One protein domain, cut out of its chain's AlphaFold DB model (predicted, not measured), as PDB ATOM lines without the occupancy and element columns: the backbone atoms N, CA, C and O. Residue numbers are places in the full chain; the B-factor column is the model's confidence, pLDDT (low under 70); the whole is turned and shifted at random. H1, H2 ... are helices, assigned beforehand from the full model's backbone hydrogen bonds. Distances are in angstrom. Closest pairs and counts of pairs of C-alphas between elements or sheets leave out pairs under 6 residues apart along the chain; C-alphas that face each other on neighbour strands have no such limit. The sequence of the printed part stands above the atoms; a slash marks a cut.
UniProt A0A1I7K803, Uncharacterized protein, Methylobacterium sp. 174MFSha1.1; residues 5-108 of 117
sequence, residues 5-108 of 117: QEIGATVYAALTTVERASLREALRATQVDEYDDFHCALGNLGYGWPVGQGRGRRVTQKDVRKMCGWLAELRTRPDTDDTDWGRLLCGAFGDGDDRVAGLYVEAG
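This is residues 5 to 108 of the 117 residues of an uncharacterized protein of Methylobacterium sp. 174MFSha1.1 (UniProt A0A1I7K803). Picture two helices, H4 and H5, side by side with a space between them, their centres 13.1 A apart, running opposite ways at a shallow tilt of 11 degrees, with H2 lying across one end of the pair, where H4 begins and H5 ends. H1 packs on H4 and H6 packs on H1, together on one side, while H3 packs on H5 on the other side; a long loop, residues 45 to 60, leads from H3 to the start of H4. The printed part has 104 residues with six named helices, H1 to H6 in that order, and no named strand, and its class is all helix. It is compact, with a radius of gyration of the C-alphas of 12.5 A, and rounded, spanning 35 by 29 by 24 A.

Find C-alpha 5 at (46.339, -15.923, -48.514); from there H1 runs through residues 5 to 14, 14.2 A from first to last C-alpha. Next come H2, residues 17 to 29, 18.4 A long, and the short H3, residues 37 to 44, 10.5 A. Look for C-alpha 61 at (38.721, -27.291, -54.995), where H4 begins; it is the longest helix, residues 61 to 76, 23.6 A. H5 takes residues 82 to 93 over 16.1 A. H6, residues 98 to 106, covers 12.1 A and ends at C-alpha 106, (54.219, -23.685, -39.490).

Begin at Gly 8 of H1, whose C-alpha is 3.9 A from that of Gly 69, the closest pair of H1 and H4; these helices touch at a steep tilt of 59 degrees, opposite ways. H1 also touches H6, closest at the C-alphas of Val 11 and Leu 103, 5.8 A apart. Go on to H2: it touches H4, which meets it with residue 64 alone, the closest C-alphas being those of Arg 24 and Val 64 at 6.2 A, about perpendicular at 84 degrees. H2 touches H5 too, with residues 91 to 93 of H5 alone, closest at Leu 23 and Ala 92, 5.0 A between C-alphas, about perpendicular at 80 degrees. H3 touches H5 at a steep tilt of 39 degrees, opposite ways, with the C-alphas of Phe 38 and Gly 91 closest at 4.3 A. H4 and H5 are close but not clearly touching, at a shallow tilt of 11 degrees, opposite ways; their closest C-alphas are those of Arg 75 and Trp 85, 6.5 A apart. H1 and H3 are apart, as are H3 and H6. In the backbones of H1, H2, H3, H4, H5 and H6, every O i to N i+4 pair is within hydrogen-bond range.

The two C-alphas farthest apart are those of Arg 55 and Glu 106, 34.8 A. The printed part has no cut. Look between H3 and H4 for the long link, 16 residues; the links H1 to H2, H4 to H5 and H5 to H6 are tight, and H2 to H3 is short. In the B-factor column the mean pLDDT of the printed part is 87.9, and you will find values under 70 at residues 48 to 55 and residue 96.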
ATOM      1  N   GLN A   5      46.552 -15.141 -47.293       93.50
ATOM      2  CA  GLN A   5      46.339 -15.923 -48.514       93.50
ATOM      3  C   GLN A   5      47.522 -16.848 -48.840       93.50
ATOM      4  O   GLN A   5      47.312 -17.965 -49.318       93.50
ATOM      5  N   GLU A   6      48.758 -16.421 -48.574       96.75
ATOM      6  CA  GLU A   6      49.957 -17.258 -48.728       96.75
ATOM      7  C   GLU A   6      50.016 -18.354 -47.656       96.75
ATOM      8  O   GLU A   6      50.320 -19.508 -47.974       96.75
ATOM      9  N   ILE A   7      49.639 -18.023 -46.416       97.06
ATOM     10  CA  ILE A   7      49.482 -18.977 -45.312       97.06
ATOM     11  C   ILE A   7      48.441 -20.033 -45.698       97.06
ATOM     12  O   ILE A   7      48.743 -21.226 -45.726       97.06
ATOM     13  N   GLY A   8      47.240 -19.610 -46.098       96.31
ATOM     14  CA  GLY A   8      46.172 -20.520 -46.508       96.31
ATOM     15  C   GLY A   8      46.541 -21.395 -47.709       96.31
ATOM     16  O   GLY A   8      46.175 -22.571 -47.754       96.31
ATOM     17  N   ALA A   9      47.298 -20.870 -48.678       96.94
ATOM     18  CA  ALA A   9      47.797 -21.661 -49.803       96.94
ATOM     19  C   ALA A   9      48.807 -22.734 -49.363       96.94
ATOM     20  O   ALA A   9      48.759 -23.854 -49.879       96.94
ATOM     21  N   THR A  10      49.678 -22.401 -48.409       97.81
ATOM     22  CA  THR A  10      50.649 -23.329 -47.810       97.81
ATOM     23  C   THR A  10      49.938 -24.443 -47.053       97.81
ATOM     24  O   THR A  10      50.184 -25.620 -47.321       97.81
ATOM     25  N   VAL A  11      48.975 -24.090 -46.195       97.56
ATOM     26  CA  VAL A  11      48.162 -25.069 -45.462       97.56
ATOM     27  C   VAL A  11      47.404 -25.967 -46.427       97.56
ATOM     28  O   VAL A  11      47.506 -27.184 -46.329       97.56
ATOM     29  N   TYR A  12      46.725 -25.397 -47.427       97.56
ATOM     30  CA  TYR A  12      46.003 -26.178 -48.429       97.56
ATOM     31  C   TYR A  12      46.897 -27.223 -49.116       97.56
ATOM     32  O   TYR A  12      46.463 -28.356 -49.340       97.56
ATOM     33  N   ALA A  13      48.135 -26.855 -49.460       97.88
ATOM     34  CA  ALA A  13      49.093 -27.771 -50.068       97.88
ATOM     35  C   ALA A  13      49.494 -28.911 -49.115       97.88
ATOM     36  O   ALA A  13      49.622 -30.045 -49.575       97.88
ATOM     37  N   ALA A  14      49.619 -28.623 -47.817       97.56
ATOM     38  CA  ALA A  14      49.966 -29.585 -46.774       97.56
ATOM     39  C   ALA A  14      48.795 -30.476 -46.317       97.56
ATOM     40  O   ALA A  14      49.039 -31.568 -45.796       97.56
ATOM     41  N   LEU A  15      47.542 -30.052 -46.542       96.75
ATOM     42  CA  LEU A  15      46.373 -30.855 -46.188       96.75
ATOM     43  C   LEU A  15      46.369 -32.193 -46.937       96.75
ATOM     44  O   LEU A  15      46.521 -32.234 -48.167       96.75
ATOM     45  N   THR A  16      46.089 -33.266 -46.206       96.06
ATOM     46  CA  THR A  16      45.874 -34.609 -46.741       96.06
ATOM     47  C   THR A  16      44.584 -34.686 -47.563       96.06
ATOM     48  O   THR A  16      43.715 -33.813 -47.519       96.06
ATOM     49  N   THR A  17      44.419 -35.774 -48.320       95.50
ATOM     50  CA  THR A  17      43.169 -36.033 -49.053       95.50
ATOM     51  C   THR A  17      41.957 -36.103 -48.121       95.50
ATOM     52  O   THR A  17      40.887 -35.632 -48.505       95.50
ATOM     53  N   VAL A  18      42.127 -36.652 -46.913       94.50
ATOM     54  CA  VAL A  18      41.061 -36.774 -45.909       94.50
ATOM     55  C   VAL A  18      40.697 -35.403 -45.351       94.50
ATOM     56  O   VAL A  18      39.538 -35.025 -45.424       94.50
ATOM     57  N   GLU A  19      41.673 -34.599 -44.929       95.81
ATOM     58  CA  GLU A  19      41.426 -33.249 -44.392       95.81
ATOM     59  C   GLU A  19      40.764 -32.330 -45.437       95.81
ATOM     60  O   GLU A  19      39.825 -31.589 -45.142       95.81
ATOM     61  N   ARG A  20      41.180 -32.422 -46.711       96.06
ATOM     62  CA  ARG A  20      40.516 -31.700 -47.815       96.06
ATOM     63  C   ARG A  20      39.088 -32.187 -48.060       96.06
ATOM     64  O   ARG A  20      38.281 -31.417 -48.586       96.06
ATOM     65  N   ALA A  21      38.796 -33.458 -47.783       94.62
ATOM     66  CA  ALA A  21      37.450 -34.003 -47.871       94.62
ATOM     67  C   ALA A  21      36.593 -33.520 -46.694       94.62
ATOM     68  O   ALA A  21      35.503 -33.024 -46.955       94.62
ATOM     69  N   SER A  22      37.107 -33.542 -45.460       95.06
ATOM     70  CA  SER A  22      36.422 -33.011 -44.271       95.06
ATOM     71  C   SER A  22      36.031 -31.550 -44.459       95.06
ATOM     72  O   SER A  22      34.846 -31.226 -44.432       95.06
ATOM     73  N   LEU A  23      36.988 -30.689 -44.829       94.38
ATOM     74  CA  LEU A  23      36.701 -29.275 -45.080       94.38
ATOM     75  C   LEU A  23      35.696 -29.086 -46.226       94.38
ATOM     76  O   LEU A  23      34.883 -28.165 -46.214       94.38
ATOM     77  N   ARG A  24      35.717 -29.960 -47.240       93.50
ATOM     78  CA  ARG A  24      34.720 -29.921 -48.315       93.50
ATOM     79  C   ARG A  24      33.326 -30.289 -47.815       93.50
ATOM     80  O   ARG A  24      32.376 -29.656 -48.268       93.50
ATOM     81  N   GLU A  25      33.195 -31.303 -46.964       92.44
ATOM     82  CA  GLU A  25      31.905 -31.683 -46.384       92.44
ATOM     83  C   GLU A  25      31.393 -30.605 -45.429       92.44
ATOM     84  O   GLU A  25      30.239 -30.215 -45.565       92.44
ATOM     85  N   ALA A  26      32.249 -30.012 -44.591       92.50
ATOM     86  CA  ALA A  26      31.881 -28.869 -43.755       92.50
ATOM     87  C   ALA A  26      31.351 -27.701 -44.610       92.50
ATOM     88  O   ALA A  26      30.261 -27.183 -44.386       92.50
ATOM     89  N   LEU A  27      32.042 -27.347 -45.700       91.00
ATOM     90  CA  LEU A  27      31.564 -26.328 -46.648       91.00
ATOM     91  C   LEU A  27      30.251 -26.691 -47.364       91.00
ATOM     92  O   LEU A  27      29.594 -25.805 -47.910       91.00
ATOM     93  N   ARG A  28      29.881 -27.975 -47.442       89.44
ATOM     94  CA  ARG A  28      28.584 -28.409 -47.989       89.44
ATOM     95  C   ARG A  28      27.493 -28.375 -46.933       89.44
ATOM     96  O   ARG A  28      26.408 -27.897 -47.244       89.44
ATOM     97  N   ALA A  29      27.771 -28.878 -45.734       89.00
ATOM     98  CA  ALA A  29      26.832 -28.929 -44.617       89.00
ATOM     99  C   ALA A  29      26.300 -27.533 -44.308       89.00
ATOM    100  O   ALA A  29      25.097 -27.286 -44.292       89.00
ATOM    101  N   THR A  30      27.218 -26.580 -44.279       87.12
ATOM    102  CA  THR A  30      26.905 -25.194 -43.994       87.12
ATOM    103  C   THR A  30      25.951 -24.581 -45.080       87.12
ATOM    104  O   THR A  30      25.248 -23.610 -44.795       87.12
ATOM    105  N   GLN A  31      25.831 -25.155 -46.306       83.81
ATOM    106  CA  GLN A  31      24.884 -24.702 -47.362       83.81
ATOM    107  C   GLN A  31      23.448 -25.172 -47.129       83.81
ATOM    108  O   GLN A  31      22.518 -24.674 -47.774       83.81
ATOM    109  N   VAL A  32      23.281 -26.233 -46.344       82.81
ATOM    110  CA  VAL A  32      22.014 -26.954 -46.199       82.81
ATOM    111  C   VAL A  32      21.443 -26.844 -44.798       82.81
ATOM    112  O   VAL A  32      20.219 -26.935 -44.678       82.81
ATOM    113  N   ASP A  33      22.305 -26.624 -43.808       83.56
ATOM    114  CA  ASP A  33      21.983 -26.519 -42.395       83.56
ATOM    115  C   ASP A  33      22.610 -25.244 -41.809       83.56
ATOM    116  O   ASP A  33      23.829 -25.063 -41.809       83.56
ATOM    117  N   GLU A  34      21.751 -24.333 -41.354       81.62
ATOM    118  CA  GLU A  34      22.150 -23.092 -40.681       81.62
ATOM    119  C   GLU A  34      22.565 -23.322 -39.221       81.62
ATOM    120  O   GLU A  34      23.231 -22.469 -38.639       81.62
ATOM    121  N   TYR A  35      22.208 -24.480 -38.652       83.88
ATOM    122  CA  TYR A  35      22.560 -24.889 -37.290       83.88
ATOM    123  C   TYR A  35      23.817 -25.759 -37.239       83.88
ATOM    124  O   TYR A  35      24.201 -26.198 -36.159       83.88
ATOM    125  N   ASP A  36      24.465 -26.004 -38.379       88.69
ATOM    126  CA  ASP A  36      25.752 -26.687 -38.417       88.69
ATOM    127  C   ASP A  36      26.791 -25.913 -37.586       88.69
ATOM    128  O   ASP A  36      26.864 -24.680 -37.637       88.69
ATOM    129  N   ASP A  37      27.612 -26.634 -36.821       87.81
ATOM    130  CA  ASP A  37      28.578 -26.028 -35.900       87.81
ATOM    131  C   ASP A  37      29.567 -25.108 -36.621       87.81
ATOM    132  O   ASP A  37      29.906 -24.028 -36.125       87.81
ATOM    133  N   PHE A  38      30.004 -25.490 -37.824       90.81
ATOM    134  CA  PHE A  38      30.904 -24.671 -38.621       90.81
ATOM    135  C   PHE A  38      30.194 -23.427 -39.162       90.81
ATOM    136  O   PHE A  38      30.791 -22.348 -39.196       90.81
ATOM    137  N   HIS A  39      28.911 -23.542 -39.521       89.06
ATOM    138  CA  HIS A  39      28.087 -22.395 -39.912       89.06
ATOM    139  C   HIS A  39      27.985 -21.396 -38.755       89.06
ATOM    140  O   HIS A  39      28.267 -20.207 -38.926       89.06
ATOM    141  N   CYS A  40      27.623 -21.888 -37.571       88.50
ATOM    142  CA  CYS A  40      27.454 -21.074 -36.375       88.50
ATOM    143  C   CYS A  40      28.767 -20.396 -35.964       88.50
ATOM    144  O   CYS A  40      28.774 -19.202 -35.663       88.50
ATOM    145  N   ALA A  41      29.893 -21.118 -36.005       89.69
ATOM    146  CA  ALA A  41      31.211 -20.569 -35.686       89.69
ATOM    147  C   ALA A  41      31.611 -19.419 -36.631       89.69
ATOM    148  O   ALA A  41      32.081 -18.379 -36.171       89.69
ATOM    149  N   LEU A  42      31.375 -19.565 -37.939       89.94
ATOM    150  CA  LEU A  42      31.624 -18.495 -38.912       89.94
ATOM    151  C   LEU A  42      30.715 -17.282 -38.671       89.94
ATOM    152  O   LEU A  42      31.194 -16.144 -38.658       89.94
ATOM    153  N   GLY A  43      29.426 -17.532 -38.422       87.69
ATOM    154  CA  GLY A  43      28.434 -16.497 -38.138       87.69
ATOM    155  C   GLY A  43      28.766 -15.673 -36.892       87.69
ATOM    156  O   GLY A  43      28.680 -14.444 -36.934       87.69
ATOM    157  N   ASN A  44      29.228 -16.322 -35.820       86.81
ATOM    158  CA  ASN A  44      29.626 -15.654 -34.576       86.81
ATOM    159  C   ASN A  44      30.800 -14.683 -34.767       86.81
ATOM    160  O   ASN A  44      30.861 -13.657 -34.095       86.81
ATOM    161  N   LEU A  45      31.688 -14.953 -35.727       86.94
ATOM    162  CA  LEU A  45      32.820 -14.084 -36.074       86.94
ATOM    163  C   LEU A  45      32.457 -13.026 -37.134       86.94
ATOM    164  O   LEU A  45      33.331 -12.375 -37.721       86.94
ATOM    165  N   GLY A  46      31.168 -12.860 -37.442       82.00
ATOM    166  CA  GLY A  46      30.689 -11.946 -38.479       82.00
ATOM    167  C   GLY A  46      31.164 -12.321 -39.886       82.00
ATOM    168  O   GLY A  46      31.077 -11.501 -40.802       82.00
ATOM    169  N   TYR A  47      31.685 -13.538 -40.073       76.75
ATOM    170  CA  TYR A  47      32.069 -14.047 -41.379       76.75
ATOM    171  C   TYR A  47      30.860 -14.732 -42.004       76.75
ATOM    172  O   TYR A  47      30.448 -15.825 -41.623       76.75
ATOM    173  N   GLY A  48      30.267 -14.050 -42.979       66.56
ATOM    174  CA  GLY A  48      29.182 -14.617 -43.763       66.56
ATOM    175  C   GLY A  48      29.635 -15.811 -44.608       66.56
ATOM    176  O   GLY A  48      30.822 -16.093 -44.784       66.56
ATOM    177  N   TRP A  49      28.644 -16.478 -45.189       66.25
ATOM    178  CA  TRP A  49      28.798 -17.644 -46.050       66.25
ATOM    179  C   TRP A  49      29.959 -17.552 -47.072       66.25
ATOM    180  O   TRP A  49      29.877 -16.760 -48.022       66.25
ATOM    181  N   PRO A  50      31.001 -18.406 -46.981       58.66
ATOM    182  CA  PRO A  50      32.190 -18.256 -47.818       58.66
ATOM    183  C   PRO A  50      32.076 -18.523 -49.303       58.66
ATOM    184  O   PRO A  50      32.879 -18.029 -50.119       58.66
ATOM    185  N   VAL A  51      31.098 -19.344 -49.664       54.59
ATOM    186  CA  VAL A  51      31.133 -20.081 -50.919       54.59
ATOM    187  C   VAL A  51      29.883 -19.817 -51.732       54.59
ATOM    188  O   VAL A  51      29.025 -20.680 -51.815       54.59
ATOM    189  N   GLY A  52      29.798 -18.633 -52.343       51.91
ATOM    190  CA  GLY A  52      28.872 -18.299 -53.434       51.91
ATOM    191  C   GLY A  52      27.417 -18.709 -53.201       51.91
ATOM    192  O   GLY A  52      27.060 -19.860 -53.414       51.91
ATOM    193  N   GLN A  53      26.588 -17.738 -52.824       51.78
ATOM    194  CA  GLN A  53      25.151 -17.889 -52.582       51.78
ATOM    195  C   GLN A  53      24.473 -18.887 -53.540       51.78
ATOM    196  O   GLN A  53      24.505 -18.712 -54.758       51.78
ATOM    197  N   GLY A  54      23.880 -19.943 -52.979       56.94
ATOM    198  CA  GLY A  54      23.112 -20.934 -53.732       56.94
ATOM    199  C   GLY A  54      23.110 -22.305 -53.067       56.94
ATOM    200  O   GLY A  54      24.077 -23.058 -53.180       56.94
ATOM    201  N   ARG A  55      21.996 -22.650 -52.411       66.25
ATOM    202  CA  ARG A  55      21.741 -24.007 -51.910       66.25
ATOM    203  C   ARG A  55      21.918 -25.007 -53.058       66.25
ATOM    204  O   ARG A  55      21.336 -24.828 -54.126       66.25
ATOM    205  N   GLY A  56      22.736 -26.040 -52.855       70.81
ATOM    206  CA  GLY A  56      22.985 -27.079 -53.862       70.81
ATOM    207  C   GLY A  56      24.115 -26.775 -54.853       70.81
ATOM    208  O   GLY A  56      24.352 -27.569 -55.767       70.81
ATOM    209  N   ARG A  57      24.860 -25.673 -54.687       83.81
ATOM    210  CA  ARG A  57      26.071 -25.438 -55.480       83.81
ATOM    211  C   ARG A  57      27.155 -26.448 -55.093       83.81
ATOM    212  O   ARG A  57      27.585 -26.540 -53.945       83.81
ATOM    213  N   ARG A  58      27.728 -27.116 -56.096       87.69
ATOM    214  CA  ARG A  58      28.899 -27.979 -55.901       87.69
ATOM    215  C   ARG A  58      30.082 -27.200 -55.303       87.69
ATOM    216  O   ARG A  58      30.577 -26.252 -55.911       87.69
ATOM    217  N   VAL A  59      30.586 -27.669 -54.159       89.56
ATOM    218  CA  VAL A  59      31.843 -27.188 -53.561       89.56
ATOM    219  C   VAL A  59      33.029 -27.645 -54.410       89.56
ATOM    220  O   VAL A  59      33.220 -28.842 -54.657       89.56
ATOM    221  N   THR A  60      33.826 -26.686 -54.869       91.44
ATOM    222  CA  THR A  60      34.988 -26.910 -55.737       91.44
ATOM    223  C   THR A  60      36.295 -26.935 -54.945       91.44
ATOM    224  O   THR A  60      36.366 -26.522 -53.791       91.44
ATOM    225  N   GLN A  61      37.380 -27.383 -55.577       92.19
ATOM    226  CA  GLN A  61      38.721 -27.291 -54.995       92.19
ATOM    227  C   GLN A  61      39.147 -25.839 -54.717       92.19
ATOM    228  O   GLN A  61      39.813 -25.570 -53.721       92.19
ATOM    229  N   LYS A  62      38.735 -24.907 -55.587       91.81
ATOM    230  CA  LYS A  62      38.981 -23.473 -55.411       91.81
ATOM    231  C   LYS A  62      38.332 -22.956 -54.128       91.81
ATOM    232  O   LYS A  62      38.939 -22.142 -53.444       91.81
ATOM    233  N   ASP A  63      37.149 -23.462 -53.790       91.19
ATOM    234  CA  ASP A  63      36.426 -23.074 -52.577       91.19
ATOM    235  C   ASP A  63      37.145 -23.568 -51.314       91.19
ATOM    236  O   ASP A  63      37.352 -22.791 -50.389       91.19
ATOM    237  N   VAL A  64      37.638 -24.812 -51.321       93.56
ATOM    238  CA  VAL A  64      38.455 -25.366 -50.222       93.56
ATOM    239  C   VAL A  64      39.735 -24.546 -50.021       93.56
ATOM    240  O   VAL A  64      40.070 -24.177 -48.898       93.56
ATOM    241  N   ARG A  65      40.436 -24.203 -51.111       94.12
ATOM    242  CA  ARG A  65      41.644 -23.366 -51.044       94.12
ATOM    243  C   ARG A  65      41.340 -21.968 -50.509       94.12
ATOM    244  O   ARG A  65      42.085 -21.465 -49.676       94.12
ATOM    245  N   LYS A  66      40.253 -21.352 -50.979       92.31
ATOM    246  CA  LYS A  66      39.804 -20.038 -50.506       92.31
ATOM    247  C   LYS A  66      39.513 -20.076 -49.005       92.31
ATOM    248  O   LYS A  66      39.943 -19.178 -48.293       92.31
ATOM    249  N   MET A  67      38.859 -21.137 -48.534       93.56
ATOM    250  CA  MET A  67      38.537 -21.288 -47.120       93.56
ATOM    251  C   MET A  67      39.782 -21.400 -46.237       93.56
ATOM    252  O   MET A  67      39.797 -20.845 -45.147       93.56
ATOM    253  N   CYS A  68      40.859 -22.027 -46.719       95.44
ATOM    254  CA  CYS A  68      42.123 -22.049 -45.975       95.44
ATOM    255  C   CYS A  68      42.705 -20.636 -45.779       95.44
ATOM    256  O   CYS A  68      43.226 -20.318 -44.717       95.44
ATOM    257  N   GLY A  69      42.589 -19.761 -46.786       94.50
ATOM    258  CA  GLY A  69      42.987 -18.353 -46.648       94.50
ATOM    259  C   GLY A  69      42.101 -17.587 -45.666       94.50
ATOM    260  O   GLY A  69      42.587 -16.762 -44.904       94.50
ATOM    261  N   TRP A  70      40.806 -17.892 -45.645       92.81
ATOM    262  CA  TRP A  70      39.858 -17.262 -44.726       92.81
ATOM    263  C   TRP A  70      40.048 -17.694 -43.282       92.81
ATOM    264  O   TRP A  70      39.934 -16.871 -42.389       92.81
ATOM    265  N   LEU A  71      40.373 -18.961 -43.041       93.31
ATOM    266  CA  LEU A  71      40.731 -19.431 -41.706       93.31
ATOM    267  C   LEU A  71      41.998 -18.729 -41.195       93.31
ATOM    268  O   LEU A  71      42.041 -18.354 -40.027       93.31
ATOM    269  N   ALA A  72      42.988 -18.484 -42.063       94.12
ATOM    270  CA  ALA A  72      44.163 -17.696 -41.689       94.12
ATOM    271  C   ALA A  72      43.796 -16.250 -41.310       94.12
ATOM    272  O   ALA A  72      44.187 -15.787 -40.243       94.12
ATOM    273  N   GLU A  73      42.984 -15.582 -42.131       92.38
ATOM    274  CA  GLU A  73      42.480 -14.227 -41.860       92.38
ATOM    275  C   GLU A  73      41.654 -14.176 -40.566       92.38
ATOM    276  O   GLU A  73      41.855 -13.314 -39.717       92.38
ATOM    277  N   LEU A  74      40.746 -15.134 -40.362       91.38
ATOM    278  CA  LEU A  74      39.941 -15.230 -39.146       91.38
ATOM    279  C   LEU A  74      40.825 -15.366 -37.911       91.38
ATOM    280  O   LEU A  74      40.584 -14.682 -36.921       91.38
ATOM    281  N   ARG A  75      41.873 -16.190 -37.972       90.44
ATOM    282  CA  ARG A  75      42.793 -16.379 -36.848       90.44
ATOM    283  C   ARG A  75      43.551 -15.102 -36.472       90.44
ATOM    284  O   ARG A  75      43.850 -14.919 -35.291       90.44
ATOM    285  N   THR A  76      43.871 -14.236 -37.436       89.25
ATOM    286  CA  THR A  76      44.613 -12.986 -37.188       89.25
ATOM    287  C   THR A  76      43.730 -11.841 -36.696       89.25
ATOM    288  O   THR A  76      44.258 -10.837 -36.210       89.25
ATOM    289  N   ARG A  77      42.399 -11.978 -36.751       88.50
ATOM    290  CA  ARG A  77      41.492 -10.923 -36.293       88.50
ATOM    291  C   ARG A  77      41.548 -10.693 -34.772       88.50
ATOM    292  O   ARG A  77      41.630 -11.655 -34.002       88.50
ATOM    293  N   PRO A  78      41.423  -9.436 -34.300       85.12
ATOM    294  CA  PRO A  78      41.420  -9.094 -32.873       85.12
ATOM    295  C   PRO A  78      40.280  -9.707 -32.051       85.12
ATOM    296  O   PRO A  78      40.451  -9.908 -30.851       85.12
ATOM    297  N   ASP A  79      39.166 -10.067 -32.679       85.25
ATOM    298  CA  ASP A  79      37.970 -10.613 -32.032       85.25
ATOM    299  C   ASP A  79      37.890 -12.146 -32.037       85.25
ATOM    300  O   ASP A  79      37.103 -12.695 -31.280       85.25
ATOM    301  N   THR A  80      38.738 -12.843 -32.799       88.38
ATOM    302  CA  THR A  80      38.803 -14.314 -32.770       88.38
ATOM    303  C   THR A  80      39.698 -14.789 -31.629       88.38
ATOM    304  O   THR A  80      40.927 -14.631 -31.690       88.38
ATOM    305  N   ASP A  81      39.114 -15.346 -30.572       87.62
ATOM    306  CA  ASP A  81      39.881 -15.949 -29.482       87.62
ATOM    307  C   ASP A  81      40.269 -17.417 -29.779       87.62
ATOM    308  O   ASP A  81      39.967 -17.970 -30.841       87.62
ATOM    309  N   ASP A  82      41.013 -18.047 -28.865       87.75
ATOM    310  CA  ASP A  82      41.449 -19.438 -29.040       87.75
ATOM    311  C   ASP A  82      40.274 -20.437 -28.964       87.75
ATOM    312  O   ASP A  82      40.342 -21.512 -29.563       87.75
ATOM    313  N   THR A  83      39.174 -20.075 -28.292       88.38
ATOM    314  CA  THR A  83      37.944 -20.880 -28.235       88.38
ATOM    315  C   THR A  83      37.231 -20.859 -29.582       88.38
ATOM    316  O   THR A  83      36.836 -21.910 -30.089       88.38
ATOM    317  N   ASP A  84      37.091 -19.682 -30.189       89.81
ATOM    318  CA  ASP A  84      36.499 -19.516 -31.514       89.81
ATOM    319  C   ASP A  84      37.335 -20.214 -32.583       89.81
ATOM    320  O   ASP A  84      36.797 -20.909 -33.450       89.81
ATOM    321  N   TRP A  85      38.661 -20.105 -32.483       90.88
ATOM    322  CA  TRP A  85      39.576 -20.835 -33.353       90.88
ATOM    323  C   TRP A  85      39.409 -22.353 -33.226       90.88
ATOM    324  O   TRP A  85      39.289 -23.049 -34.237       90.88
ATOM    325  N   GLY A  86      39.332 -22.865 -31.994       90.44
ATOM    326  CA  GLY A  86      39.069 -24.278 -31.731       90.44
ATOM    327  C   GLY A  86      37.741 -24.743 -32.327       90.44
ATOM    328  O   GLY A  86      37.697 -25.777 -32.990       90.44
ATOM    329  N   ARG A  87      36.669 -23.953 -32.179       90.69
ATOM    330  CA  ARG A  87      35.349 -24.249 -32.766       90.69
ATOM    331  C   ARG A  87      35.377 -24.277 -34.291       90.69
ATOM    332  O   ARG A  87      34.796 -25.181 -34.883       90.69
ATOM    333  N   LEU A  88      36.067 -23.328 -34.929       91.88
ATOM    334  CA  LEU A  88      36.219 -23.306 -36.387       91.88
ATOM    335  C   LEU A  88      36.919 -24.564 -36.900       91.88
ATOM    336  O   LEU A  88      36.448 -25.179 -37.855       91.88
ATOM    337  N   LEU A  89      38.038 -24.947 -36.278       93.75
ATOM    338  CA  LEU A  89      38.774 -26.141 -36.686       93.75
ATOM    339  C   LEU A  89      37.982 -27.418 -36.401       93.75
ATOM    340  O   LEU A  89      37.924 -28.289 -37.265       93.75
ATOM    341  N   CYS A  90      37.310 -27.492 -35.251       92.25
ATOM    342  CA  CYS A  90      36.447 -28.612 -34.896       92.25
ATOM    343  C   CYS A  90      35.300 -28.790 -35.900       92.25
ATOM    344  O   CYS A  90      35.076 -29.889 -36.394       92.25
ATOM    345  N   GLY A  91      34.616 -27.706 -36.275       91.56
ATOM    346  CA  GLY A  91      33.555 -27.757 -37.283       91.56
ATOM    347  C   GLY A  91      34.070 -28.110 -38.685       91.56
ATOM    348  O   GLY A  91      33.390 -28.789 -39.451       91.56
ATOM    349  N   ALA A  92      35.287 -27.681 -39.037       92.38
ATOM    350  CA  ALA A  92      35.871 -27.924 -40.355       92.38
ATOM    351  C   ALA A  92      36.486 -29.325 -40.529       92.38
ATOM    352  O   ALA A  92      36.452 -29.880 -41.634       92.38
ATOM    353  N   PHE A  93      37.094 -29.870 -39.475       92.75
ATOM    354  CA  PHE A  93      37.947 -31.061 -39.546       92.75
ATOM    355  C   PHE A  93      37.554 -32.176 -38.560       92.75
ATOM    356  O   PHE A  93      37.996 -33.310 -38.745       92.75
ATOM    357  N   GLY A  94      36.668 -31.898 -37.597       86.56
ATOM    358  CA  GLY A  94      36.286 -32.796 -36.503       86.56
ATOM    359  C   GLY A  94      37.067 -32.531 -35.209       86.56
ATOM    360  O   GLY A  94      37.958 -31.683 -35.168       86.56
ATOM    361  N   ASP A  95      36.724 -33.263 -34.144       75.44
ATOM    362  CA  ASP A  95      37.366 -33.131 -32.829       75.44
ATOM    363  C   ASP A  95      38.896 -33.298 -32.910       75.44
ATOM    364  O   ASP A  95      39.402 -34.306 -33.408       75.44
ATOM    365  N   GLY A  96      39.634 -32.339 -32.338       56.34
ATOM    366  CA  GLY A  96      41.047 -32.514 -31.989       56.34
ATOM    367  C   GLY A  96      42.062 -32.408 -33.128       56.34
ATOM    368  O   GLY A  96      43.112 -33.048 -33.050       56.34
ATOM    369  N   ASP A  97      41.815 -31.608 -34.170       70.00
ATOM    370  CA  ASP A  97      42.804 -31.432 -35.246       70.00
ATOM    371  C   ASP A  97      43.940 -30.441 -34.888       70.00
ATOM    372  O   ASP A  97      44.191 -29.433 -35.562       70.00
ATOM    373  N   ASP A  98      44.670 -30.756 -33.811       84.50
ATOM    374  CA  ASP A  98      45.904 -30.075 -33.383       84.50
ATOM    375  C   ASP A  98      46.950 -30.036 -34.505       84.50
ATOM    376  O   ASP A  98      47.790 -29.133 -34.581       84.50
ATOM    377  N   ARG A  99      46.887 -31.014 -35.413       91.75
ATOM    378  CA  ARG A  99      47.742 -31.082 -36.592       91.75
ATOM    379  C   ARG A  99      47.435 -29.934 -37.548       91.75
ATOM    380  O   ARG A  99      48.368 -29.232 -37.931       91.75
ATOM    381  N   VAL A 100      46.176 -29.717 -37.937       94.00
ATOM    382  CA  VAL A 100      45.823 -28.602 -38.834       94.00
ATOM    383  C   VAL A 100      46.122 -27.255 -38.177       94.00
ATOM    384  O   VAL A 100      46.660 -26.369 -38.845       94.00
ATOM    385  N   ALA A 101      45.886 -27.107 -36.869       92.62
ATOM    386  CA  ALA A 101      46.337 -25.925 -36.128       92.62
ATOM    387  C   ALA A 101      47.865 -25.731 -36.234       92.62
ATOM    388  O   ALA A 101      48.340 -24.621 -36.490       92.62
ATOM    389  N   GLY A 102      48.631 -26.819 -36.117       94.12
ATOM    390  CA  GLY A 102      50.079 -26.843 -36.325       94.12
ATOM    391  C   GLY A 102      50.499 -26.389 -37.725       94.12
ATOM    392  O   GLY A 102      51.408 -25.571 -37.839       94.12
ATOM    393  N   LEU A 103      49.796 -26.816 -38.779       96.06
ATOM    394  CA  LEU A 103      50.085 -26.394 -40.160       96.06
ATOM    395  C   LEU A 103      49.958 -24.879 -40.342       96.06
ATOM    396  O   LEU A 103      50.764 -24.262 -41.037       96.06
ATOM    397  N   TYR A 104      48.956 -24.266 -39.714       95.44
ATOM    398  CA  TYR A 104      48.754 -22.818 -39.738       95.44
ATOM    399  C   TYR A 104      49.907 -22.071 -39.052       95.44
ATOM    400  O   TYR A 104      50.402 -21.074 -39.584       95.44
ATOM    401  N   VAL A 105      50.385 -22.585 -37.917       94.69
ATOM    402  CA  VAL A 105      51.564 -22.056 -37.215       94.69
ATOM    403  C   VAL A 105      52.835 -22.213 -38.055       94.69
ATOM    404  O   VAL A 105      53.589 -21.255 -38.218       94.69
ATOM    405  N   GLU A 106      53.069 -23.397 -38.620       95.81
ATOM    406  CA  GLU A 106      54.219 -23.685 -39.490       95.81
ATOM    407  C   GLU A 106      54.230 -22.798 -40.740       95.81
ATOM    408  O   GLU A 106      55.292 -22.362 -41.186       95.81
ATOM    409  N   ALA A 107      53.048 -22.481 -41.274       95.62
ATOM    410  CA  ALA A 107      52.878 -21.592 -42.415       95.62
ATOM    411  C   ALA A 107      53.100 -20.104 -42.082       95.62
ATOM    412  O   ALA A 107      53.225 -19.297 -43.004       95.62
ATOM    413  N   GLY A 108      53.184 -19.731 -40.799       93.19
ATOM    414  CA  GLY A 108      53.555 -18.383 -40.362       93.19
ATOM    415  C   GLY A 108      52.553 -17.676 -39.452       93.19
ATOM    416  O   GLY A 108      52.781 -16.505 -39.140       93.19
TER     417      GLY A 108